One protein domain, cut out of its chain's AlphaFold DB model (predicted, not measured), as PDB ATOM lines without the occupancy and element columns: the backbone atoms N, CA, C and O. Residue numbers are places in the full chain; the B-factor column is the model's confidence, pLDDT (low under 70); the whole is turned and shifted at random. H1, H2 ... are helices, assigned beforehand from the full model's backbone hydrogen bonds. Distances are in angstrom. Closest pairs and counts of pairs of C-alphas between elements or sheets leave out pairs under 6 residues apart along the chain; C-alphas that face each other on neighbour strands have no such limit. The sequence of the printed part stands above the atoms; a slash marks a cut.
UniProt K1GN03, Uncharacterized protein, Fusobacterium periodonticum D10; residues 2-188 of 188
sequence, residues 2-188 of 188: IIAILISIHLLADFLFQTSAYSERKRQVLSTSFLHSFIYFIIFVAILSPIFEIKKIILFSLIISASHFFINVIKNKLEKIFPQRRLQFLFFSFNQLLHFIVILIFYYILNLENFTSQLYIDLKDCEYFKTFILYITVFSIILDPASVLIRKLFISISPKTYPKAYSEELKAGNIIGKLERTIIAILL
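What this domain is: This is residues 2 to 188 of the 188 residues of an uncharacterized protein of Fusobacterium periodonticum D10 (UniProt K1GN03). The model is a flat slab of helices: H3, H4 and H5 run back and forth with the shorter H1 as an up-and-down bundle of four, and on the other side of H1, which sits in the middle, H8 and H9 follow each other end to end with H10 folded back beside them. The short H6 and H7 lie at one end, where the chain passes from the bundle to H8; at the opposite end the turn of residues 159 to 169 sticks out. The printed part has 187 residues with ten named helices, H1 to H10 in chain order, and no named strand: the class is all helix. It is compact, with a radius of gyration of the C-alphas of 18.0 A, and spans 56 by 41 by 22 A.

How they stand to each other: Start at the longest helix, H4, residues 54 to 81. H3, residues 30 to 48, touches it at a shallow tilt of 31 degrees, opposite ways, a helical hairpin; look at the closest C-alphas, Ser 37 and Ser 65, 5.3 A apart. H5, residues 85 to 109, makes the next helical hairpin with H4, at a shallow tilt of 19 degrees, opposite ways, and the closest C-alphas, Glu 79 and Gln 88, are 6.0 A apart. The fourth helix of the bundle is H1, residues 2 to 16, apart from H4. Its residues 9 to 14 touch residues 40 to 47 of H3, closest at C-alphas Ala 13 and Tyr 40, 5.8 A, and its residues 3 to 7 touch residues 100 to 107 of H5, closest at C-alphas Ile 7 and Phe 100, 7.1 A. H1 is the hub, touching four helices. It touches H8, residues 127 to 142, at a tilt of 38 degrees, only just steep, the same way; the closest C-alphas, Ser 8 and Thr 137, are 5.1 A apart. Its residues 11 to 16 touch residues 144 to 145 of H9, residues 144 to 157, closest at C-alphas Phe 15 and Asp 144, 6.1 A. H8 and H9 meet only through their link. Residues 85 to 93 of H5 touch H9, closest at C-alphas Arg 86 and Ser 156, 4.9 A. H10, residues 165 to 187, touches H8 at a shallow tilt of 18 degrees, opposite ways, with its residues 178 to 185 and residues 138 to 142 of H8; the closest C-alphas, Ile 142 and Arg 181, are 6.4 A apart. Residues 170 to 178 of H10 touch H9, closest at C-alphas Ser 147 and Asn 174, 6.2 A. H2, residues 20 to 28, and H3 touch only at the corner, closest at C-alphas Lys 26 and Thr 32, 5.1 A. H6, residues 112 to 115, is near H4, and H7, residues 118 to 123, touches no helix. Every O i to N i+4 pair is within hydrogen-bond range in H1, H4, H5, H7, H8, H9 and H10; H2 has 3 of 5, H3 has 14 of 15, and H6 is too short for such a pair.

Where its parts are: Find C-alpha 54 at (72.113, -21.789, 65.372); from there H4 runs 40.6 A to C-alpha 81 at (106.931, -5.040, 53.041). H5 is 36.2 A long, H10 33.8 A and H3 27.2 A. H1 begins at C-alpha 2, (70.854, -14.735, 51.675), and H10 ends at C-alpha 187, (65.377, 9.276, 45.634).

The domain as a whole: The two C-alphas farthest apart are those of Gln 118 and Pro 163, 55.7 A. The printed part has no cut, and no link is long. Residues 159 to 169 stand free, and confidence is under 70 there and at residues 18 to 28.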
ATOM      1  N   ILE A   2      69.862 -14.342  50.653       94.44
ATOM      2  CA  ILE A   2      70.854 -14.735  51.675       94.44
ATOM      3  C   ILE A   2      72.248 -14.146  51.424       94.44
ATOM      4  O   ILE A   2      72.813 -13.525  52.316       94.44
ATOM      5  N   ILE A   3      72.788 -14.280  50.210       95.44
ATOM      6  CA  ILE A   3      74.119 -13.742  49.882       95.44
ATOM      7  C   ILE A   3      74.189 -12.224  50.131       95.44
ATOM      8  O   ILE A   3      75.176 -11.743  50.678       95.44
ATOM      9  N   ALA A   4      73.126 -11.477  49.807       95.56
ATOM     10  CA  ALA A   4      73.058 -10.040  50.068       95.56
ATOM     11  C   ALA A   4      73.084  -9.732  51.575       95.56
ATOM     12  O   ALA A   4      73.809  -8.836  52.001       95.56
ATOM     13  N   ILE A   5      72.380 -10.525  52.393       96.00
ATOM     14  CA  ILE A   5      72.426 -10.435  53.861       96.00
ATOM     15  C   ILE A   5      73.853 -10.683  54.369       96.00
ATOM     16  O   ILE A   5      74.381  -9.883  55.139       96.00
ATOM     17  N   LEU A   6      74.506 -11.753  53.902       96.62
ATOM     18  CA  LEU A   6      75.869 -12.111  54.313       96.62
ATOM     19  C   LEU A   6      76.889 -11.022  53.948       96.62
ATOM     20  O   LEU A   6      77.711 -10.646  54.784       96.62
ATOM     21  N   ILE A   7      76.815 -10.488  52.725       96.06
ATOM     22  CA  ILE A   7      77.677  -9.390  52.265       96.06
ATOM     23  C   ILE A   7      77.404  -8.115  53.069       96.06
ATOM     24  O   ILE A   7      78.351  -7.453  53.490       96.06
ATOM     25  N   SER A   8      76.136  -7.793  53.333       95.75
ATOM     26  CA  SER A   8      75.763  -6.615  54.122       95.75
ATOM     27  C   SER A   8      76.351  -6.683  55.524       95.75
ATOM     28  O   SER A   8      76.992  -5.738  55.973       95.75
ATOM     29  N   ILE A   9      76.191  -7.820  56.207       94.88
ATOM     30  CA  ILE A   9      76.710  -8.003  57.565       94.88
ATOM     31  C   ILE A   9      78.239  -7.972  57.567       94.88
ATOM     32  O   ILE A   9      78.820  -7.363  58.461       94.88
ATOM     33  N   HIS A  10      78.897  -8.550  56.555       94.94
ATOM     34  CA  HIS A  10      80.347  -8.432  56.393       94.94
ATOM     35  C   HIS A  10      80.795  -6.973  56.288       94.94
ATOM     36  O   HIS A  10      81.666  -6.551  57.044       94.94
ATOM     37  N   LEU A  11      80.193  -6.201  55.379       94.06
ATOM     38  CA  LEU A  11      80.557  -4.803  55.156       94.06
ATOM     39  C   LEU A  11      80.285  -3.945  56.393       94.06
ATOM     40  O   LEU A  11      81.134  -3.150  56.792       94.06
ATOM     41  N   LEU A  12      79.136  -4.138  57.040       91.81
ATOM     42  CA  LEU A  12      78.801  -3.446  58.282       91.81
ATOM     43  C   LEU A  12      79.799  -3.806  59.390       91.81
ATOM     44  O   LEU A  12      80.336  -2.910  60.036       91.81
ATOM     45  N   ALA A  13      80.115  -5.089  59.581       91.00
ATOM     46  CA  ALA A  13      81.070  -5.533  60.593       91.00
ATOM     47  C   ALA A  13      82.496  -5.009  60.325       91.00
ATOM     48  O   ALA A  13      83.137  -4.483  61.235       91.00
ATOM     49  N   ASP A  14      82.986  -5.106  59.086       89.12
ATOM     50  CA  ASP A  14      84.356  -4.719  58.722       89.12
ATOM     51  C   ASP A  14      84.556  -3.198  58.720       89.12
ATOM     52  O   ASP A  14      85.637  -2.739  59.069       89.12
ATOM     53  N   PHE A  15      83.543  -2.395  58.368       87.25
ATOM     54  CA  PHE A  15      83.703  -0.940  58.246       87.25
ATOM     55  C   PHE A  15      83.115  -0.135  59.409       87.25
ATOM     56  O   PHE A  15      83.751   0.833  59.826       87.25
ATOM     57  N   LEU A  16      81.971  -0.523  59.990       81.06
ATOM     58  CA  LEU A  16      81.417   0.204  61.144       81.06
ATOM     59  C   LEU A  16      82.226  -0.056  62.418       81.06
ATOM     60  O   LEU A  16      82.447   0.858  63.210       81.06
ATOM     61  N   PHE A  17      82.714  -1.287  62.604       73.81
ATOM     62  CA  PHE A  17      83.436  -1.689  63.818       73.81
ATOM     63  C   PHE A  17      84.965  -1.665  63.662       73.81
ATOM     64  O   PHE A  17      85.689  -2.068  64.576       73.81
ATOM     65  N   GLN A  18      85.484  -1.165  62.535       69.88
ATOM     66  CA  GLN A  18      86.917  -0.952  62.315       69.88
ATOM     67  C   GLN A  18      87.211   0.526  62.023       69.88
ATOM     68  O   GLN A  18      87.454   0.934  60.887       69.88
ATOM     69  N   THR A  19      87.228   1.346  63.076       62.66
ATOM     70  CA  THR A  19      87.542   2.779  62.951       62.66
ATOM     71  C   THR A  19      88.955   3.016  62.399       62.66
ATOM     72  O   THR A  19      89.843   2.163  62.489       62.66
ATOM     73  N   SER A  20      89.217   4.209  61.851       61.84
ATOM     74  CA  SER A  20      90.540   4.562  61.309       61.84
ATOM     75  C   SER A  20      91.660   4.456  62.352       61.84
ATOM     76  O   SER A  20      92.737   3.951  62.040       61.84
ATOM     77  N   ALA A  21      91.382   4.845  63.602       56.28
ATOM     78  CA  ALA A  21      92.306   4.697  64.728       56.28
ATOM     79  C   ALA A  21      92.573   3.218  65.062       56.28
ATOM     80  O   ALA A  21      93.703   2.823  65.352       56.28
ATOM     81  N   TYR A  22      91.541   2.377  64.957       57.09
ATOM     82  CA  TYR A  22      91.673   0.938  65.136       57.09
ATOM     83  C   TYR A  22      92.536   0.304  64.043       57.09
ATOM     84  O   TYR A  22      93.426  -0.490  64.339       57.09
ATOM     85  N   SER A  23      92.326   0.690  62.782       57.78
ATOM     86  CA  SER A  23      93.114   0.202  61.645       57.78
ATOM     87  C   SER A  23      94.597   0.571  61.751       57.78
ATOM     88  O   SER A  23      95.447  -0.195  61.296       57.78
ATOM     89  N   GLU A  24      94.924   1.726  62.329       61.50
ATOM     90  CA  GLU A  24      96.308   2.166  62.524       61.50
ATOM     91  C   GLU A  24      96.986   1.384  63.660       61.50
ATOM     92  O   GLU A  24      98.088   0.857  63.483       61.50
ATOM     93  N   ARG A  25      96.272   1.157  64.771       58.97
ATOM     94  CA  ARG A  25      96.737   0.307  65.880       58.97
ATOM     95  C   ARG A  25      96.873  -1.168  65.476       58.97
ATOM     96  O   ARG A  25      97.828  -1.829  65.880       58.97
ATOM     97  N   LYS A  26      95.994  -1.664  64.595       57.34
ATOM     98  CA  LYS A  26      96.018  -3.023  64.013       57.34
ATOM     99  C   LYS A  26      97.302  -3.321  63.233       57.34
ATOM    100  O   LYS A  26      97.744  -4.467  63.192       57.34
ATOM    101  N   ARG A  27      97.935  -2.300  62.642       59.41
ATOM    102  CA  ARG A  27      99.241  -2.451  61.980       59.41
ATOM    103  C   ARG A  27     100.382  -2.652  62.978       59.41
ATOM    104  O   ARG A  27     101.398  -3.241  62.614       59.41
ATOM    105  N   GLN A  28     100.235  -2.190  64.214       62.25
ATOM    106  CA  GLN A  28     101.287  -2.241  65.230       62.25
ATOM    107  C   GLN A  28     101.127  -3.436  66.175       62.25
ATOM    108  O   GLN A  28     102.126  -4.044  66.547       62.25
ATOM    109  N   VAL A  29      99.888  -3.819  66.507       73.00
ATOM    110  CA  VAL A  29      99.603  -4.823  67.539       73.00
ATOM    111  C   VAL A  29      98.673  -5.922  67.011       73.00
ATOM    112  O   VAL A  29      97.539  -5.674  66.600       73.00
ATOM    113  N   LEU A  30      99.142  -7.174  67.063       75.69
ATOM    114  CA  LEU A  30      98.389  -8.344  66.591       75.69
ATOM    115  C   LEU A  30      97.108  -8.591  67.408       75.69
ATOM    116  O   LEU A  30      96.090  -8.976  66.834       75.69
ATOM    117  N   SER A  31      97.123  -8.307  68.717       73.50
ATOM    118  CA  SER A  31      95.948  -8.463  69.591       73.50
ATOM    119  C   SER A  31      94.766  -7.603  69.140       73.50
ATOM    120  O   SER A  31      93.616  -8.009  69.269       73.50
ATOM    121  N   THR A  32      95.032  -6.455  68.514       76.31
ATOM    122  CA  THR A  32      93.998  -5.603  67.922       76.31
ATOM    123  C   THR A  32      93.406  -6.240  66.658       76.31
ATOM    124  O   THR A  32      92.235  -6.072  66.378       76.31
ATOM    125  N   SER A  33      94.147  -7.053  65.900       77.62
ATOM    126  CA  SER A  33      93.528  -7.835  64.810       77.62
ATOM    127  C   SER A  33      92.618  -8.941  65.347       77.62
ATOM    128  O   SER A  33      91.549  -9.190  64.789       77.62
ATOM    129  N   PHE A  34      93.034  -9.584  66.439       84.88
ATOM    130  CA  PHE A  34      92.282 -10.665  67.069       84.88
ATOM    131  C   PHE A  34      90.966 -10.169  67.681       84.88
ATOM    132  O   PHE A  34      89.913 -10.724  67.384       84.88
ATOM    133  N   LEU A  35      91.004  -9.080  68.457       86.56
ATOM    134  CA  LEU A  35      89.812  -8.501  69.083       86.56
ATOM    135  C   LEU A  35      88.733  -8.141  68.059       86.56
ATOM    136  O   LEU A  35      87.564  -8.437  68.278       86.56
ATOM    137  N   HIS A  36      89.106  -7.548  66.925       87.44
ATOM    138  CA  HIS A  36      88.132  -7.226  65.884       87.44
ATOM    139  C   HIS A  36      87.554  -8.477  65.239       87.44
ATOM    140  O   HIS A  36      86.355  -8.527  65.004       87.44
ATOM    141  N   SER A  37      88.370  -9.506  65.019       90.31
ATOM    142  CA  SER A  37      87.872 -10.781  64.492       90.31
ATOM    143  C   SER A  37      86.887 -11.429  65.478       90.31
ATOM    144  O   SER A  37      85.861 -11.971  65.073       90.31
ATOM    145  N   PHE A  38      87.127 -11.295  66.784       90.69
ATOM    146  CA  PHE A  38      86.196 -11.758  67.814       90.69
ATOM    147  C   PHE A  38      84.888 -10.949  67.846       90.69
ATOM    148  O   PHE A  38      83.808 -11.531  67.897       90.69
ATOM    149  N   ILE A  39      84.955  -9.618  67.734       90.44
ATOM    150  CA  ILE A  39      83.762  -8.764  67.590       90.44
ATOM    151  C   ILE A  39      82.980  -9.150  66.327       90.44
ATOM    152  O   ILE A  39      81.765  -9.314  66.376       90.44
ATOM    153  N   TYR A  40      83.685  -9.361  65.216       91.19
ATOM    154  CA  TYR A  40      83.118  -9.812  63.952       91.19
ATOM    155  C   TYR A  40      82.374 -11.146  64.117       91.19
ATOM    156  O   TYR A  40      81.248 -11.279  63.646       91.19
ATOM    157  N   PHE A  41      82.956 -12.109  64.842       95.19
ATOM    158  CA  PHE A  41      82.296 -13.376  65.173       95.19
ATOM    159  C   PHE A  41      80.982 -13.157  65.936       95.19
ATOM    160  O   PHE A  41      79.953 -13.697  65.535       95.19
ATOM    161  N   ILE A  42      81.000 -12.338  66.993       94.94
ATOM    162  CA  ILE A  42      79.808 -12.050  67.804       94.94
ATOM    163  C   ILE A  42      78.709 -11.416  66.946       94.94
ATOM    164  O   ILE A  42      77.560 -11.843  67.023       94.94
ATOM    165  N   ILE A  43      79.052 -10.433  66.107       94.19
ATOM    166  CA  ILE A  43      78.095  -9.753  65.223       94.19
ATOM    167  C   ILE A  43      77.464 -10.744  64.244       94.19
ATOM    168  O   ILE A  43      76.245 -10.751  64.078       94.19
ATOM    169  N   PHE A  44      78.277 -11.601  63.623       95.31
ATOM    170  CA  PHE A  44      77.783 -12.614  62.694       95.31
ATOM    171  C   PHE A  44      76.808 -13.576  63.374       95.31
ATOM    172  O   PHE A  44      75.712 -13.784  62.861       95.31
ATOM    173  N   VAL A  45      77.154 -14.103  64.552       96.62
ATOM    174  CA  VAL A  45      76.258 -14.996  65.301       96.62
ATOM    175  C   VAL A  45      74.976 -14.272  65.714       96.62
ATOM    176  O   VAL A  45      73.882 -14.797  65.503       96.62
ATOM    177  N   ALA A  46      75.086 -13.060  66.261       95.25
ATOM    178  CA  ALA A  46      73.943 -12.304  66.757       95.25
ATOM    179  C   ALA A  46      72.930 -11.990  65.645       95.25
ATOM    180  O   ALA A  46      71.737 -12.205  65.836       95.25
ATOM    181  N   ILE A  47      73.396 -11.542  64.474       94.38
ATOM    182  CA  ILE A  47      72.509 -11.139  63.373       94.38
ATOM    183  C   ILE A  47      71.995 -12.343  62.572       94.38
ATOM    184  O   ILE A  47      70.861 -12.318  62.103       94.38
ATOM    185  N   LEU A  48      72.798 -13.399  62.395       95.88
ATOM    186  CA  LEU A  48      72.406 -14.550  61.567       95.88
ATOM    187  C   LEU A  48      71.608 -15.610  62.332       95.88
ATOM    188  O   LEU A  48      70.869 -16.367  61.704       95.88
ATOM    189  N   SER A  49      71.714 -15.671  63.663       95.00
ATOM    190  CA  SER A  49      70.994 -16.666  64.475       95.00
ATOM    191  C   SER A  49      69.462 -16.654  64.341       95.00
ATOM    192  O   SER A  49      68.885 -17.737  64.397       95.00
ATOM    193  N   PRO A  50      68.769 -15.520  64.106       93.62
ATOM    194  CA  PRO A  50      67.327 -15.536  63.855       93.62
ATOM    195  C   PRO A  50      66.969 -16.046  62.451       93.62
ATOM    196  O   PRO A  50      65.836 -16.458  62.218       93.62
ATOM    197  N   ILE A  51      67.914 -16.007  61.505       94.38
ATOM    198  CA  ILE A  51      67.693 -16.274  60.071       94.38
ATOM    199  C   ILE A  51      68.024 -17.731  59.711       94.38
ATOM    200  O   ILE A  51      67.485 -18.281  58.753       94.38
ATOM    201  N   PHE A  52      68.892 -18.377  60.483       95.50
ATOM    202  CA  PHE A  52      69.431 -19.702  60.187       95.50
ATOM    203  C   PHE A  52      69.503 -20.570  61.441       95.50
ATOM    204  O   PHE A  52      69.439 -20.085  62.567       95.50
ATOM    205  N   GLU A  53      69.714 -21.868  61.250       94.69
ATOM    206  CA  GLU A  53      69.954 -22.793  62.348       94.69
ATOM    207  C   GLU A  53      71.221 -22.418  63.145       94.69
ATOM    208  O   GLU A  53      72.330 -22.314  62.606       94.69
ATOM    209  N   ILE A  54      71.067 -22.286  64.468       93.81
ATOM    210  CA  ILE A  54      72.113 -21.789  65.372       93.81
ATOM    211  C   ILE A  54      73.426 -22.581  65.283       93.81
ATOM    212  O   ILE A  54      74.504 -21.989  65.245       93.81
ATOM    213  N   LYS A  55      73.360 -23.917  65.190       93.44
ATOM    214  CA  LYS A  55      74.553 -24.781  65.145       93.44
ATOM    215  C   LYS A  55      75.391 -24.510  63.897       93.44
ATOM    216  O   LYS A  55      76.616 -24.414  63.978       93.44
ATOM    217  N   LYS A  56      74.729 -24.352  62.748       93.31
ATOM    218  CA  LYS A  56      75.376 -24.055  61.465       93.31
ATOM    219  C   LYS A  56      75.961 -22.650  61.451       93.31
ATOM    220  O   LYS A  56      77.080 -22.478  60.974       93.31
ATOM    221  N   ILE A  57      75.265 -21.674  62.030       95.00
ATOM    222  CA  ILE A  57      75.759 -20.295  62.101       95.00
ATOM    223  C   ILE A  57      76.948 -20.134  63.024       95.00
ATOM    224  O   ILE A  57      77.858 -19.390  62.669       95.00
ATOM    225  N   ILE A  58      76.995 -20.820  64.165       96.56
ATOM    226  CA  ILE A  58      78.181 -20.773  65.028       96.56
ATOM    227  C   ILE A  58      79.404 -21.276  64.250       96.56
ATOM    228  O   ILE A  58      80.434 -20.600  64.228       96.56
ATOM    229  N   LEU A  59      79.274 -22.408  63.547       96.50
ATOM    230  CA  LEU A  59      80.351 -22.958  62.723       96.50
ATOM    231  C   LEU A  59      80.742 -22.015  61.574       96.50
ATOM    232  O   LEU A  59      81.922 -21.717  61.401       96.50
ATOM    233  N   PHE A  60      79.765 -21.518  60.812       96.62
ATOM    234  CA  PHE A  60      80.005 -20.584  59.710       96.62
ATOM    235  C   PHE A  60      80.693 -19.305  60.203       96.62
ATOM    236  O   PHE A  60      81.736 -18.920  59.681       96.62
ATOM    237  N   SER A  61      80.166 -18.680  61.256       96.69
ATOM    238  CA  SER A  61      80.707 -17.440  61.822       96.69
ATOM    239  C   SER A  61      82.133 -17.629  62.330       96.69
ATOM    240  O   SER A  61      82.965 -16.741  62.148       96.69
ATOM    241  N   LEU A  62      82.438 -18.787  62.928       97.00
ATOM    242  CA  LEU A  62      83.787 -19.128  63.376       97.00
ATOM    243  C   LEU A  62      84.756 -19.219  62.193       97.00
ATOM    244  O   LEU A  62      85.827 -18.618  62.236       97.00
ATOM    245  N   ILE A  63      84.368 -19.920  61.123       96.62
ATOM    246  CA  ILE A  63      85.187 -20.069  59.913       96.62
ATOM    247  C   ILE A  63      85.434 -18.711  59.250       96.62
ATOM    248  O   ILE A  63      86.579 -18.389  58.928       96.62
ATOM    249  N   ILE A  64      84.392 -17.893  59.067       96.31
ATOM    250  CA  ILE A  64      84.532 -16.582  58.418       96.31
ATOM    251  C   ILE A  64      85.366 -15.635  59.285       96.31
ATOM    252  O   ILE A  64      86.245 -14.960  58.758       96.31
ATOM    253  N   SER A  65      85.157 -15.608  60.603       95.31
ATOM    254  CA  SER A  65      85.951 -14.783  61.524       95.31
ATOM    255  C   SER A  65      87.426 -15.204  61.555       95.31
ATOM    256  O   SER A  65      88.316 -14.358  61.445       95.31
ATOM    257  N   ALA A  66      87.707 -16.508  61.623       95.50
ATOM    258  CA  ALA A  66      89.070 -17.024  61.548       95.50
ATOM    259  C   ALA A  66      89.727 -16.660  60.209       95.50
ATOM    260  O   ALA A  66      90.842 -16.136  60.183       95.50
ATOM    261  N   SER A  67      89.019 -16.862  59.096       95.62
ATOM    262  CA  SER A  67      89.498 -16.461  57.770       95.62
ATOM    263  C   SER A  67      89.782 -14.959  57.713       95.62
ATOM    264  O   SER A  67      90.841 -14.549  57.239       95.62
ATOM    265  N   HIS A  68      88.889 -14.134  58.271       93.38
ATOM    266  CA  HIS A  68      89.034 -12.679  58.314       93.38
ATOM    267  C   HIS A  68      90.290 -12.249  59.072       93.38
ATOM    268  O   HIS A  68      91.038 -11.387  58.595       93.38
ATOM    269  N   PHE A  69      90.569 -12.895  60.209       92.94
ATOM    270  CA  PHE A  69      91.795 -12.691  60.972       92.94
ATOM    271  C   PHE A  69      93.035 -12.968  60.114       92.94
ATOM    272  O   PHE A  69      93.883 -12.085  59.960       92.94
ATOM    273  N   PHE A  70      93.130 -14.160  59.517       93.88
ATOM    274  CA  PHE A  70      94.305 -14.561  58.736       93.88
ATOM    275  C   PHE A  70      94.522 -13.677  57.508       93.88
ATOM    276  O   PHE A  70      95.638 -13.198  57.291       93.88
ATOM    277  N   ILE A  71      93.462 -13.395  56.750       93.50
ATOM    278  CA  ILE A  71      93.512 -12.534  55.563       93.50
ATOM    279  C   ILE A  71      94.041 -11.143  55.934       93.50
ATOM    280  O   ILE A  71      94.982 -10.641  55.317       93.50
ATOM    281  N   ASN A  72      93.518 -10.551  57.010       89.75
ATOM    282  CA  ASN A  72      93.962  -9.238  57.462       89.75
ATOM    283  C   ASN A  72      95.404  -9.237  57.982       89.75
ATOM    284  O   ASN A  72      96.127  -8.260  57.777       89.75
ATOM    285  N   VAL A  73      95.841 -10.305  58.653       90.06
ATOM    286  CA  VAL A  73      97.234 -10.448  59.100       90.06
ATOM    287  C   VAL A  73      98.177 -10.522  57.900       90.06
ATOM    288  O   VAL A  73      99.200  -9.834  57.896       90.06
ATOM    289  N   ILE A  74      97.831 -11.300  56.870       91.12
ATOM    290  CA  ILE A  74      98.615 -11.408  55.631       91.12
ATOM    291  C   ILE A  74      98.688 -10.047  54.936       91.12
ATOM    292  O   ILE A  74      99.787  -9.565  54.658       91.12
ATOM    293  N   LYS A  75      97.548  -9.376  54.742       91.00
ATOM    294  CA  LYS A  75      97.494  -8.023  54.174       91.00
ATOM    295  C   LYS A  75      98.389  -7.051  54.946       91.00
ATOM    296  O   LYS A  75      99.182  -6.341  54.337       91.00
ATOM    297  N   ASN A  76      98.301  -7.032  56.277       87.31
ATOM    298  CA  ASN A  76      99.106  -6.133  57.105       87.31
ATOM    299  C   ASN A  76     100.611  -6.403  56.969       87.31
ATOM    300  O   ASN A  76     101.400  -5.461  56.993       87.31
ATOM    301  N   LYS A  77     101.024  -7.669  56.819       88.94
ATOM    302  CA  LYS A  77     102.422  -8.021  56.537       88.94
ATOM    303  C   LYS A  77     102.849  -7.531  55.148       88.94
ATOM    304  O   LYS A  77     103.896  -6.899  55.039       88.94
ATOM    305  N   LEU A  78     102.029  -7.745  54.118       89.62
ATOM    306  CA  LEU A  78     102.311  -7.286  52.752       89.62
ATOM    307  C   LEU A  78     102.407  -5.757  52.657       89.62
ATOM    308  O   LEU A  78     103.346  -5.242  52.059       89.62
ATOM    309  N   GLU A  79     101.503  -5.020  53.307       87.56
ATOM    310  CA  GLU A  79     101.535  -3.551  53.341       87.56
ATOM    311  C   GLU A  79     102.779  -2.990  54.053       87.56
ATOM    312  O   GLU A  79     103.206  -1.880  53.736       87.56
ATOM    313  N   LYS A  80     103.372  -3.736  55.001       86.88
ATOM    314  CA  LYS A  80     104.645  -3.362  55.643       86.88
ATOM    315  C   LYS A  80     105.847  -3.593  54.729       86.88
ATOM    316  O   LYS A  80     106.764  -2.781  54.738       86.88
ATOM    317  N   ILE A  81     105.843  -4.687  53.967       89.44
ATOM    318  CA  ILE A  81     106.931  -5.040  53.041       89.44
ATOM    319  C   ILE A  81     106.916  -4.114  51.820       89.44
ATOM    320  O   ILE A  81     107.967  -3.665  51.369       89.44
ATOM    321  N   PHE A  82     105.728  -3.786  51.310       89.38
ATOM    322  CA  PHE A  82     105.553  -2.970  50.111       89.38
ATOM    323  C   PHE A  82     104.798  -1.669  50.434       89.38
ATOM    324  O   PHE A  82     103.581  -1.582  50.243       89.38
ATOM    325  N   PRO A  83     105.500  -0.611  50.883       84.69
ATOM    326  CA  PRO A  83     104.868   0.635  51.315       84.69
ATOM    327  C   PRO A  83     104.358   1.511  50.156       84.69
ATOM    328  O   PRO A  83     103.793   2.578  50.401       84.69
ATOM    329  N   GLN A  84     104.522   1.097  48.896       87.06
ATOM    330  CA  GLN A  84     104.128   1.884  47.726       87.06
ATOM    331  C   GLN A  84     102.608   2.130  47.685       87.06
ATOM    332  O   GLN A  84     101.813   1.195  47.764       87.06
ATOM    333  N   ARG A  85     102.188   3.392  47.490       82.62
ATOM    334  CA  ARG A  85     100.767   3.810  47.537       82.62
ATOM    335  C   ARG A  85      99.857   2.991  46.614       82.62
ATOM    336  O   ARG A  85      98.780   2.574  47.036       82.62
ATOM    337  N   ARG A  86     100.311   2.718  45.385       85.94
ATOM    338  CA  ARG A  86      99.568   1.908  44.403       85.94
ATOM    339  C   ARG A  86      99.344   0.474  44.880       85.94
ATOM    340  O   ARG A  86      98.228  -0.030  44.788       85.94
ATOM    341  N   LEU A  87     100.370  -0.150  45.459       87.94
ATOM    342  CA  LEU A  87     100.271  -1.500  46.015       87.94
ATOM    343  C   LEU A  87      99.351  -1.539  47.239       87.94
ATOM    344  O   LEU A  87      98.559  -2.461  47.360       87.94
ATOM    345  N   GLN A  88      99.354  -0.509  48.091       87.00
ATOM    346  CA  GLN A  88      98.417  -0.436  49.221       87.00
ATOM    347  C   GLN A  88      96.943  -0.379  48.778       87.00
ATOM    348  O   GLN A  88      96.075  -0.951  49.440       87.00
ATOM    349  N   PHE A  89      96.637   0.307  47.671       88.56
ATOM    350  CA  PHE A  89      95.293   0.289  47.085       88.56
ATOM    351  C   PHE A  89      94.929  -1.102  46.547       88.56
ATOM    352  O   PHE A  89      93.834  -1.599  46.823       88.56
ATOM    353  N   LEU A  90      95.857  -1.755  45.840       91.69
ATOM    354  CA  LEU A  90      95.656  -3.112  45.331       91.69
ATOM    355  C   LEU A  90      95.458  -4.116  46.469       91.69
ATOM    356  O   LEU A  90      94.478  -4.851  46.452       91.69
ATOM    357  N   PHE A  91      96.304  -4.104  47.501       91.69
ATOM    358  CA  PHE A  91      96.156  -4.983  48.663       91.69
ATOM    359  C   PHE A  91      94.836  -4.765  49.391       91.69
ATOM    360  O   PHE A  91      94.209  -5.734  49.803       91.69
ATOM    361  N   PHE A  92      94.379  -3.519  49.532       90.44
ATOM    362  CA  PHE A  92      93.055  -3.256  50.087       90.44
ATOM    363  C   PHE A  92      91.941  -3.876  49.232       90.44
ATOM    364  O   PHE A  92      91.064  -4.537  49.781       90.44
ATOM    365  N   SER A  93      91.996  -3.693  47.911       92.62
ATOM    366  CA  SER A  93      90.971  -4.188  46.987       92.62
ATOM    367  C   SER A  93      90.940  -5.718  46.947       92.62
ATOM    368  O   SER A  93      89.886  -6.321  47.132       92.62
ATOM    369  N   PHE A  94      92.104  -6.361  46.813       93.81
ATOM    370  CA  PHE A  94      92.224  -7.819  46.850       93.81
ATOM    371  C   PHE A  94      91.819  -8.411  48.200       93.81
ATOM    372  O   PHE A  94      91.214  -9.476  48.232       93.81
ATOM    373  N   ASN A  95      92.093  -7.724  49.310       92.31
ATOM    374  CA  ASN A  95      91.659  -8.166  50.633       92.31
ATOM    375  C   ASN A  95      90.129  -8.222  50.751       92.31
ATOM    376  O   ASN A  95      89.606  -9.202  51.266       92.31
ATOM    377  N   GLN A  96      89.416  -7.200  50.263       93.62
ATOM    378  CA  GLN A  96      87.946  -7.197  50.262       93.62
ATOM    379  C   GLN A  96      87.376  -8.279  49.335       93.62
ATOM    380  O   GLN A  96      86.470  -9.012  49.722       93.62
ATOM    381  N   LEU A  97      87.962  -8.452  48.144       95.69
ATOM    382  CA  LEU A  97      87.575  -9.533  47.232       95.69
ATOM    383  C   LEU A  97      87.771 -10.917  47.859       95.69
ATOM    384  O   LEU A  97      86.897 -11.769  47.741       95.69
ATOM    385  N   LEU A  98      88.890 -11.137  48.553       96.50
ATOM    386  CA  LEU A  98      89.169 -12.414  49.202       96.50
ATOM    387  C   LEU A  98      88.150 -12.720  50.306       96.50
ATOM    388  O   LEU A  98      87.686 -13.854  50.393       96.50
ATOM    389  N   HIS A  99      87.741 -11.722  51.095       95.31
ATOM    390  CA  HIS A  99      86.677 -11.898  52.089       95.31
ATOM    391  C   HIS A  99      85.345 -12.298  51.444       95.31
ATOM    392  O   HIS A  99      84.706 -13.241  51.909       95.31
ATOM    393  N   PHE A 100      84.949 -11.647  50.344       96.00
ATOM    394  CA  PHE A 100      83.737 -12.023  49.605       96.00
ATOM    395  C   PHE A 100      83.811 -13.440  49.037       96.00
ATOM    396  O   PHE A 100      82.847 -14.195  49.154       96.00
ATOM    397  N   ILE A 101      84.957 -13.821  48.469       97.44
ATOM    398  CA  ILE A 101      85.184 -15.171  47.948       97.44
ATOM    399  C   ILE A 101      85.048 -16.203  49.070       97.44
ATOM    400  O   ILE A 101      84.360 -17.201  48.892       97.44
ATOM    401  N   VAL A 102      85.644 -15.956  50.239       97.31
ATOM    402  CA  VAL A 102      85.536 -16.864  51.390       97.31
ATOM    403  C   VAL A 102      84.086 -17.009  51.852       97.31
ATOM    404  O   VAL A 102      83.627 -18.132  52.055       97.31
ATOM    405  N   ILE A 103      83.336 -15.907  51.961       96.88
ATOM    406  CA  ILE A 103      81.907 -15.947  52.310       96.88
ATOM    407  C   ILE A 103      81.126 -16.786  51.296       96.88
ATOM    408  O   ILE A 103      80.335 -17.640  51.695       96.88
ATOM    409  N   LEU A 104      81.365 -16.580  50.001       97.12
ATOM    410  CA  LEU A 104      80.669 -17.292  48.932       97.12
ATOM    411  C   LEU A 104      81.006 -18.788  48.921       97.12
ATOM    412  O   LEU A 104      80.109 -19.623  48.840       97.12
ATOM    413  N   ILE A 105      82.289 -19.135  49.050       97.44
ATOM    414  CA  ILE A 105      82.750 -20.526  49.106       97.44
ATOM    415  C   ILE A 105      82.079 -21.253  50.272       97.44
ATOM    416  O   ILE A 105      81.482 -22.310  50.078       97.44
ATOM    417  N   PHE A 106      82.127 -20.684  51.480       96.75
ATOM    418  CA  PHE A 106      81.558 -21.347  52.653       96.75
ATOM    419  C   PHE A 106      80.032 -21.306  52.701       96.75
ATOM    420  O   PHE A 106      79.441 -22.207  53.292       96.75
ATOM    421  N   TYR A 107      79.391 -20.339  52.039       95.94
ATOM    422  CA  TYR A 107      77.948 -20.369  51.794       95.94
ATOM    423  C   TYR A 107      77.543 -21.655  51.056       95.94
ATOM    424  O   TYR A 107      76.645 -22.363  51.518       95.94
ATOM    425  N   TYR A 108      78.246 -21.993  49.969       96.25
ATOM    426  CA  TYR A 108      77.962 -23.196  49.185       96.25
ATOM    427  C   TYR A 108      78.424 -24.485  49.876       96.25
ATOM    428  O   TYR A 108      77.657 -25.441  49.935       96.25
ATOM    429  N   ILE A 109      79.632 -24.516  50.454       96.25
ATOM    430  CA  ILE A 109      80.164 -25.714  51.138       96.25
ATOM    431  C   ILE A 109      79.269 -26.138  52.306       96.25
ATOM    432  O   ILE A 109      79.031 -27.329  52.504       96.25
ATOM    433  N   LEU A 110      78.774 -25.180  53.095       94.81
ATOM    434  CA  LEU A 110      77.914 -25.477  54.242       94.81
ATOM    435  C   LEU A 110      76.432 -25.568  53.878       94.81
ATOM    436  O   LEU A 110      75.625 -25.886  54.754       94.81
ATOM    437  N   ASN A 111      76.097 -25.330  52.606       94.50
ATOM    438  CA  ASN A 111      74.751 -25.386  52.058       94.50
ATOM    439  C   ASN A 111      73.740 -24.603  52.914       94.50
ATOM    440  O   ASN A 111      72.706 -25.129  53.326       94.50
ATOM    441  N   LEU A 112      74.083 -23.350  53.243       93.56
ATOM    442  CA  LEU A 112      73.331 -22.544  54.216       93.56
ATOM    443  C   LEU A 112      71.863 -22.331  53.831       93.56
ATOM    444  O   LEU A 112      71.026 -22.148  54.710       93.56
ATOM    445  N   GLU A 113      71.551 -22.375  52.538       92.50
ATOM    446  CA  GLU A 113      70.189 -22.249  52.019       92.50
ATOM    447  C   GLU A 113      69.240 -23.316  52.580       92.50
ATOM    448  O   GLU A 113      68.092 -23.014  52.888       92.50
ATOM    449  N   ASN A 114      69.739 -24.530  52.823       93.50
ATOM    450  CA  ASN A 114      68.937 -25.624  53.372       93.50
ATOM    451  C   ASN A 114      68.784 -25.569  54.901       93.50
ATOM    452  O   ASN A 114      68.059 -26.382  55.469       93.50
ATOM    453  N   PHE A 115      69.464 -24.636  55.573       94.38
ATOM    454  CA  PHE A 115      69.462 -24.493  57.033       94.38
ATOM    455  C   PHE A 115      68.891 -23.140  57.480       94.38
ATOM    456  O   PHE A 115      69.270 -22.609  58.527       94.38
ATOM    457  N   THR A 116      67.997 -22.553  56.684       95.19
ATOM    458  CA  THR A 116      67.261 -21.341  57.065       95.19
ATOM    459  C   THR A 116      66.227 -21.634  58.152       95.19
ATOM    460  O   THR A 116      65.625 -22.705  58.170       95.19
ATOM    461  N   SER A 117      65.992 -20.674  59.043       94.56
ATOM    462  CA  SER A 117      64.974 -20.769  60.089       94.56
ATOM    463  C   SER A 117      63.557 -20.619  59.524       94.56
ATOM    464  O   SER A 117      63.361 -20.063  58.439       94.56
ATOM    465  N   GLN A 118      62.551 -21.042  60.297       93.31
ATOM    466  CA  GLN A 118      61.145 -20.811  59.948       93.31
ATOM    467  C   GLN A 118      60.838 -19.315  59.790       93.31
ATOM    468  O   GLN A 118      60.191 -18.924  58.828       93.31
ATOM    469  N   LEU A 119      61.401 -18.471  60.663       92.69
ATOM    470  CA  LEU A 119      61.263 -17.015  60.583       92.69
ATOM    471  C   LEU A 119      61.705 -16.484  59.214       92.69
ATOM    472  O   LEU A 119      61.012 -15.665  58.618       92.69
ATOM    473  N   TYR A 120      62.846 -16.946  58.691       94.69
ATOM    474  CA  TYR A 120      63.279 -16.535  57.356       94.69
ATOM    475  C   TYR A 120      62.322 -17.032  56.272       94.69
ATOM    476  O   TYR A 120      62.019 -16.277  55.354       94.69
ATOM    477  N   ILE A 121      61.840 -18.274  56.368       94.25
ATOM    478  CA  ILE A 121      60.890 -18.842  55.400       94.25
ATOM    479  C   ILE A 121      59.601 -18.017  55.351       94.25
ATOM    480  O   ILE A 121      59.134 -17.716  54.256       94.25
ATOM    481  N   ASP A 122      59.083 -17.597  56.502       93.44
ATOM    482  CA  ASP A 122      57.857 -16.800  56.591       93.44
ATOM    483  C   ASP A 122      58.055 -15.380  56.030       93.44
ATOM    484  O   ASP A 122      57.152 -14.801  55.424       93.44
ATOM    485  N   LEU A 123      59.254 -14.808  56.195       93.75
ATOM    486  CA  LEU A 123      59.564 -13.452  55.737       93.75
ATOM    487  C   LEU A 123      60.048 -13.382  54.288       93.75
ATOM    488  O   LEU A 123      59.905 -12.330  53.662       93.75
ATOM    489  N   LYS A 124      60.639 -14.450  53.734       92.44
ATOM    490  CA  LYS A 124      61.395 -14.358  52.472       92.44
ATOM    491  C   LYS A 124      60.544 -13.910  51.286       92.44
ATOM    492  O   LYS A 124      61.083 -13.308  50.359       92.44
ATOM    493  N   ASP A 125      59.248 -14.214  51.315       91.62
ATOM    494  CA  ASP A 125      58.307 -13.919  50.238       91.62
ATOM    495  C   ASP A 125      57.599 -12.567  50.420       91.62
ATOM    496  O   ASP A 125      57.046 -12.039  49.458       91.62
ATOM    497  N   CYS A 126      57.723 -11.943  51.597       94.19
ATOM    498  CA  CYS A 126      57.213 -10.603  51.870       94.19
ATOM    499  C   CYS A 126      57.995  -9.533  51.087       94.19
ATOM    500  O   CYS A 126      59.214  -9.395  51.227       94.19
ATOM    501  N   GLU A 127      57.295  -8.726  50.286       93.69
ATOM    502  CA  GLU A 127      57.909  -7.666  49.472       93.69
ATOM    503  C   GLU A 127      58.614  -6.600  50.315       93.69
ATOM    504  O   GLU A 127      59.721  -6.171  49.975       93.69
ATOM    505  N   TYR A 128      58.029  -6.223  51.456       94.25
ATOM    506  CA  TYR A 128      58.650  -5.278  52.384       94.25
ATOM    507  C   TYR A 128      59.968  -5.816  52.941       94.25
ATOM    508  O   TYR A 128      60.926  -5.059  53.076       94.25
ATOM    509  N   PHE A 129      60.056  -7.124  53.205       93.81
ATOM    510  CA  PHE A 129      61.295  -7.739  53.676       93.81
ATOM    511  C   PHE A 129      62.373  -7.739  52.586       93.81
ATOM    512  O   PHE A 129      63.504  -7.328  52.845       93.81
ATOM    513  N   LYS A 130      62.024  -8.109  51.347       94.19
ATOM    514  CA  LYS A 130      62.950  -8.046  50.200       94.19
ATOM    515  C   LYS A 130      63.486  -6.628  49.994       94.19
ATOM    516  O   LYS A 130      64.695  -6.438  49.856       94.19
ATOM    517  N   THR A 131      62.590  -5.643  50.031       94.25
ATOM    518  CA  THR A 131      62.919  -4.220  49.886       94.25
ATOM    519  C   THR A 131      63.812  -3.743  51.029       94.25
ATOM    520  O   THR A 131      64.828  -3.095  50.795       94.25
ATOM    521  N   PHE A 132      63.507  -4.134  52.266       94.25
ATOM    522  CA  PHE A 132      64.332  -3.821  53.430       94.25
ATOM    523  C   PHE A 132      65.760  -4.374  53.295       94.25
ATOM    524  O   PHE A 132      66.724  -3.630  53.476       94.25
ATOM    525  N   ILE A 133      65.921  -5.647  52.913       95.38
ATOM    526  CA  ILE A 133      67.247  -6.246  52.692       95.38
ATOM    527  C   ILE A 133      67.999  -5.545  51.556       95.38
ATOM    528  O   ILE A 133      69.211  -5.332  51.670       95.38
ATOM    529  N   LEU A 134      67.307  -5.154  50.483       94.94
ATOM    530  CA  LEU A 134      67.900  -4.380  49.395       94.94
ATOM    531  C   LEU A 134      68.462  -3.048  49.909       94.94
ATOM    532  O   LEU A 134      69.639  -2.772  49.682       94.94
ATOM    533  N   TYR A 135      67.673  -2.270  50.654       94.88
ATOM    534  CA  TYR A 135      68.132  -1.003  51.229       94.88
ATOM    535  C   TYR A 135      69.320  -1.195  52.170       94.88
ATOM    536  O   TYR A 135      70.321  -0.494  52.031       94.88
ATOM    537  N   ILE A 136      69.264  -2.173  53.079       94.94
ATOM    538  CA  ILE A 136      70.395  -2.495  53.962       94.94
ATOM    539  C   ILE A 136      71.648  -2.821  53.143       94.94
ATOM    540  O   ILE A 136      72.732  -2.326  53.458       94.94
ATOM    541  N   THR A 137      71.505  -3.586  52.060       95.75
ATOM    542  CA  THR A 137      72.620  -3.925  51.169       95.75
ATOM    543  C   THR A 137      73.192  -2.680  50.499       95.75
ATOM    544  O   THR A 137      74.400  -2.448  50.573       95.75
ATOM    545  N   VAL A 138      72.343  -1.837  49.909       95.94
ATOM    546  CA  VAL A 138      72.758  -0.590  49.254       95.94
ATOM    547  C   VAL A 138      73.477   0.322  50.246       95.94
ATOM    548  O   VAL A 138      74.615   0.721  49.991       95.94
ATOM    549  N   PHE A 139      72.881   0.586  51.410       95.19
ATOM    550  CA  PHE A 139      73.482   1.431  52.441       95.19
ATOM    551  C   PHE A 139      74.793   0.860  52.980       95.19
ATOM    552  O   PHE A 139      75.748   1.616  53.171       95.19
ATOM    553  N   SER A 140      74.889  -0.464  53.148       94.44
ATOM    554  CA  SER A 140      76.137  -1.102  53.571       94.44
ATOM    555  C   SER A 140      77.282  -0.829  52.593       94.44
ATOM    556  O   SER A 140      78.409  -0.662  53.035       94.44
ATOM    557  N   ILE A 141      77.004  -0.698  51.289       94.94
ATOM    558  CA  ILE A 141      78.006  -0.438  50.248       94.94
ATOM    559  C   ILE A 141      78.345   1.056  50.156       94.94
ATOM    560  O   ILE A 141      79.524   1.429  50.157       94.94
ATOM    561  N   ILE A 142      77.332   1.924  50.058       94.69
ATOM    562  CA  ILE A 142      77.531   3.334  49.674       94.69
ATOM    563  C   ILE A 142      78.086   4.212  50.798       94.69
ATOM    564  O   ILE A 142      78.606   5.293  50.511       94.69
ATOM    565  N   LEU A 143      77.984   3.784  52.058       92.25
ATOM    566  CA  LEU A 143      78.450   4.559  53.206       92.25
ATOM    567  C   LEU A 143      79.981   4.482  53.340       92.25
ATOM    568  O   LEU A 143      80.716   5.134  52.591       92.25
ATOM    569  N   ASP A 144      80.487   3.733  54.314       90.44
ATOM    570  CA  ASP A 144      81.919   3.647  54.599       90.44
ATOM    571  C   ASP A 144      82.730   2.878  53.549       90.44
ATOM    572  O   ASP A 144      83.778   3.400  53.154       90.44
ATOM    573  N   PRO A 145      82.287   1.716  53.023       91.44
ATOM    574  CA  PRO A 145      83.108   0.950  52.084       91.44
ATOM    575  C   PRO A 145      83.440   1.722  50.809       91.44
ATOM    576  O   PRO A 145      84.618   1.859  50.464       91.44
ATOM    577  N   ALA A 146      82.429   2.303  50.154       92.81
ATOM    578  CA  ALA A 146      82.632   3.139  48.973       92.81
ATOM    579  C   ALA A 146      83.527   4.347  49.281       92.81
ATOM    580  O   ALA A 146      84.465   4.631  48.537       92.81
ATOM    581  N   SER A 147      83.303   5.024  50.411       91.12
ATOM    582  CA  SER A 147      84.109   6.186  50.803       91.12
ATOM    583  C   SER A 147      85.584   5.845  51.011       91.12
ATOM    584  O   SER A 147      86.472   6.569  50.556       91.12
ATOM    585  N   VAL A 148      85.866   4.727  51.686       88.62
ATOM    586  CA  VAL A 148      87.232   4.258  51.931       88.62
ATOM    587  C   VAL A 148      87.906   3.845  50.624       88.62
ATOM    588  O   VAL A 148      89.079   4.176  50.425       88.62
ATOM    589  N   LEU A 149      87.182   3.168  49.728       91.12
ATOM    590  CA  LEU A 149      87.683   2.780  48.410       91.12
ATOM    591  C   LEU A 149      88.045   4.013  47.578       91.12
ATOM    592  O   LEU A 149      89.183   4.120  47.119       91.12
ATOM    593  N   ILE A 150      87.123   4.973  47.459       90.00
ATOM    594  CA  ILE A 150      87.322   6.231  46.727       90.00
ATOM    595  C   ILE A 150      88.524   6.990  47.297       90.00
ATOM    596  O   ILE A 150      89.432   7.376  46.560       90.00
ATOM    597  N   ARG A 151      88.603   7.132  48.626       86.50
ATOM    598  CA  ARG A 151      89.734   7.792  49.291       86.50
ATOM    599  C   ARG A 151      91.065   7.110  48.968       86.50
ATOM    600  O   ARG A 151      92.045   7.791  48.668       86.50
ATOM    601  N   LYS A 152      91.132   5.777  49.040       86.62
ATOM    602  CA  LYS A 152      92.357   5.024  48.727       86.62
ATOM    603  C   LYS A 152      92.735   5.135  47.249       86.62
ATOM    604  O   LYS A 152      93.925   5.237  46.955       86.62
ATOM    605  N   LEU A 153      91.754   5.171  46.350       89.38
ATOM    606  CA  LEU A 153      91.970   5.387  44.922       89.38
ATOM    607  C   LEU A 153      92.580   6.770  44.657       89.38
ATOM    608  O   LEU A 153      93.638   6.850  44.038       89.38
ATOM    609  N   PHE A 154      92.004   7.841  45.216       86.38
ATOM    610  CA  PHE A 154      92.546   9.198  45.071       86.38
ATOM    611  C   PHE A 154      93.974   9.333  45.618       86.38
ATOM    612  O   PHE A 154      94.830   9.959  44.992       86.38
ATOM    613  N   ILE A 155      94.268   8.715  46.766       83.75
ATOM    614  CA  ILE A 155      95.624   8.710  47.342       83.75
ATOM    615  C   ILE A 155      96.617   7.950  46.444       83.75
ATOM    616  O   ILE A 155      97.786   8.329  46.371       83.75
ATOM    617  N   SER A 156      96.168   6.888  45.771       85.25
ATOM    618  CA  SER A 156      96.989   6.058  44.880       85.25
ATOM    619  C   SER A 156      97.396   6.784  43.591       85.25
ATOM    620  O   SER A 156      98.527   6.621  43.125       85.25
ATOM    621  N   ILE A 157      96.492   7.594  43.031       85.06
ATOM    622  CA  ILE A 157      96.724   8.332  41.778       85.06
ATOM    623  C   ILE A 157      97.360   9.708  41.994       85.06
ATOM    624  O   ILE A 157      97.964  10.244  41.069       85.06
ATOM    625  N   SER A 158      97.247  10.284  43.195       78.00
ATOM    626  CA  SER A 158      97.765  11.628  43.435       78.00
ATOM    627  C   SER A 158      99.299  11.672  43.478       78.00
ATOM    628  O   SER A 158      99.912  10.951  44.275       78.00
ATOM    629  N   PRO A 159      99.929  12.585  42.712       64.12
ATOM    630  CA  PRO A 159     101.373  12.790  42.729       64.12
ATOM    631  C   PRO A 159     101.862  13.562  43.967       64.12
ATOM    632  O   PRO A 159     103.065  13.615  44.212       64.12
ATOM    633  N   LYS A 160     100.969  14.174  44.760       60.31
ATOM    634  CA  LYS A 160     101.355  15.067  45.865       60.31
ATOM    635  C   LYS A 160     101.498  14.318  47.193       60.31
ATOM    636  O   LYS A 160     100.721  13.422  47.533       60.31
ATOM    637  N   THR A 161     102.506  14.695  47.977       59.16
ATOM    638  CA  THR A 161     102.597  14.369  49.407       59.16
ATOM    639  C   THR A 161     101.822  15.443  50.150       59.16
ATOM    640  O   THR A 161     102.200  16.610  50.131       59.16
ATOM    641  N   TYR A 162     100.677  15.071  50.708       56.72
ATOM    642  CA  TYR A 162      99.723  16.049  51.204       56.72
ATOM    643  C   TYR A 162     100.080  16.552  52.615       56.72
ATOM    644  O   TYR A 162     100.300  15.726  53.504       56.72
ATOM    645  N   PRO A 163     100.117  17.879  52.849       54.16
ATOM    646  CA  PRO A 163     100.256  18.450  54.188       54.16
ATOM    647  C   PRO A 163      98.993  18.212  55.035       54.16
ATOM    648  O   PRO A 163      97.919  17.924  54.506       54.16
ATOM    649  N   LYS A 164      99.102  18.352  56.365       52.66
ATOM    650  CA  LYS A 164      98.021  18.064  57.335       52.66
ATOM    651  C   LYS A 164      96.678  18.757  57.025       52.66
ATOM    652  O   LYS A 164      95.645  18.145  57.285       52.66
ATOM    653  N   ALA A 165      96.677  19.949  56.423       53.06
ATOM    654  CA  ALA A 165      95.463  20.679  56.026       53.06
ATOM    655  C   ALA A 165      94.578  19.900  55.027       53.06
ATOM    656  O   ALA A 165      93.359  19.864  55.161       53.06
ATOM    657  N   TYR A 166      95.184  19.136  54.113       61.06
ATOM    658  CA  TYR A 166      94.455  18.269  53.178       61.06
ATOM    659  C   TYR A 166      93.706  17.127  53.889       61.06
ATOM    660  O   TYR A 166      92.758  16.557  53.358       61.06
ATOM    661  N   SER A 167      94.115  16.760  55.111       61.28
ATOM    662  CA  SER A 167      93.413  15.732  55.884       61.28
ATOM    663  C   SER A 167      92.028  16.186  56.355       61.28
ATOM    664  O   SER A 167      91.151  15.338  56.511       61.28
ATOM    665  N   GLU A 168      91.820  17.491  56.551       65.25
ATOM    666  CA  GLU A 168      90.521  18.065  56.919       65.25
ATOM    667  C   GLU A 168      89.619  18.221  55.694       65.25
ATOM    668  O   GLU A 168      88.467  17.794  55.737       65.25
ATOM    669  N   GLU A 169      90.164  18.679  54.564       67.25
ATOM    670  CA  GLU A 169      89.450  18.704  53.278       67.25
ATOM    671  C   GLU A 169      88.973  17.304  52.862       67.25
ATOM    672  O   GLU A 169      87.822  17.115  52.470       67.25
ATOM    673  N   LEU A 170      89.816  16.278  53.035       71.75
ATOM    674  CA  LEU A 170      89.428  14.886  52.794       71.75
ATOM    675  C   LEU A 170      88.305  14.403  53.724       71.75
ATOM    676  O   LEU A 170      87.520  13.541  53.324       71.75
ATOM    677  N   LYS A 171      88.228  14.903  54.964       77.81
ATOM    678  CA  LYS A 171      87.129  14.568  55.886       77.81
ATOM    679  C   LYS A 171      85.829  15.233  55.441       77.81
ATOM    680  O   LYS A 171      84.804  14.556  55.430       77.81
ATOM    681  N   ALA A 172      85.877  16.500  55.033       82.81
ATOM    682  CA  ALA A 172      84.717  17.205  54.492       82.81
ATOM    683  C   ALA A 172      84.201  16.525  53.214       82.81
ATOM    684  O   ALA A 172      83.025  16.176  53.140       82.81
ATOM    685  N   GLY A 173      85.088  16.215  52.263       85.56
ATOM    686  CA  GLY A 173      84.730  15.495  51.037       85.56
ATOM    687  C   GLY A 173      84.150  14.099  51.293       85.56
ATOM    688  O   GLY A 173      83.225  13.680  50.602       85.56
ATOM    689  N   ASN A 174      84.629  13.386  52.320       87.38
ATOM    690  CA  ASN A 174      84.043  12.110  52.744       87.38
ATOM    691  C   ASN A 174      82.589  12.273  53.227       87.38
ATOM    692  O   ASN A 174      81.726  11.484  52.849       87.38
ATOM    693  N   ILE A 175      82.310  13.294  54.042       89.44
ATOM    694  CA  ILE A 175      80.956  13.562  54.549       89.44
ATOM    695  C   ILE A 175      80.023  13.970  53.404       89.44
ATOM    696  O   ILE A 175      78.944  13.395  53.276       89.44
ATOM    697  N   ILE A 176      80.462  14.896  52.543       91.56
ATOM    698  CA  ILE A 176      79.693  15.359  51.377       91.56
ATOM    699  C   ILE A 176      79.372  14.179  50.456       91.56
ATOM    700  O   ILE A 176      78.208  13.926  50.165       91.56
ATOM    701  N   GLY A 177      80.375  13.379  50.087       92.69
ATOM    702  CA  GLY A 177      80.162  12.242  49.193       92.69
ATOM    703  C   GLY A 177      79.244  11.162  49.781       92.69
ATOM    704  O   GLY A 177      78.522  10.506  49.034       92.69
ATOM    705  N   LYS A 178      79.246  10.954  51.106       93.94
ATOM    706  CA  LYS A 178      78.267  10.069  51.760       93.94
ATOM    707  C   LYS A 178      76.857  10.644  51.676       93.94
ATOM    708  O   LYS A 178      75.954   9.910  51.296       93.94
ATOM    709  N   LEU A 179      76.684  11.931  51.988       95.00
ATOM    710  CA  LEU A 179      75.389  12.613  51.900       95.00
ATOM    711  C   LEU A 179      74.807  12.536  50.486       95.00
ATOM    712  O   LEU A 179      73.658  12.134  50.335       95.00
ATOM    713  N   GLU A 180      75.603  12.838  49.459       95.81
ATOM    714  CA  GLU A 180      75.175  12.768  48.056       95.81
ATOM    715  C   GLU A 180      74.689  11.366  47.678       95.81
ATOM    716  O   GLU A 180      73.582  11.209  47.165       95.81
ATOM    717  N   ARG A 181      75.478  10.323  47.978       95.44
ATOM    718  CA  ARG A 181      75.080   8.941  47.672       95.44
ATOM    719  C   ARG A 181      73.849   8.504  48.462       95.44
ATOM    720  O   ARG A 181      73.021   7.789  47.912       95.44
ATOM    721  N   THR A 182      73.715   8.934  49.716       94.94
ATOM    722  CA  THR A 182      72.524   8.671  50.533       94.94
ATOM    723  C   THR A 182      71.284   9.333  49.939       94.94
ATOM    724  O   THR A 182      70.262   8.668  49.827       94.94
ATOM    725  N   ILE A 183      71.369  10.597  49.515       94.81
ATOM    726  CA  ILE A 183      70.253  11.296  48.864       94.81
ATOM    727  C   ILE A 183      69.857  10.571  47.574       94.81
ATOM    728  O   ILE A 183      68.685  10.256  47.392       94.81
ATOM    729  N   ILE A 184      70.826  10.236  46.715       94.81
ATOM    730  CA  ILE A 184      70.570   9.507  45.463       94.81
ATOM    731  C   ILE A 184      69.903   8.152  45.738       94.81
ATOM    732  O   ILE A 184      68.939   7.809  45.068       94.81
ATOM    733  N   ALA A 185      70.375   7.399  46.734       92.88
ATOM    734  CA  ALA A 185      69.830   6.083  47.065       92.88
ATOM    735  C   ALA A 185      68.421   6.115  47.684       92.88
ATOM    736  O   ALA A 185      67.757   5.087  47.688       92.88
ATOM    737  N   ILE A 186      67.990   7.249  48.246       92.19
ATOM    738  CA  ILE A 186      66.626   7.432  48.775       92.19
ATOM    739  C   ILE A 186      65.670   7.913  47.676       92.19
ATOM    740  O   ILE A 186      64.477   7.632  47.737       92.19
ATOM    741  N   LEU A 187      66.177   8.686  46.710       91.06
ATOM    742  CA  LEU A 187      65.377   9.276  45.634       91.06
ATOM    743  C   LEU A 187      65.199   8.361  44.409       91.06
ATOM    744  O   LEU A 187      64.348   8.663  43.573       91.06
ATOM    745  N   LEU A 188      66.008   7.304  44.284       81.75
ATOM    746  CA  LEU A 188      65.878   6.236  43.281       81.75
ATOM    747  C   LEU A 188      64.991   5.102  43.798       81.75
ATOM    748  O   LEU A 188      64.171   4.613  42.991       81.75
TER     749      LEU A 188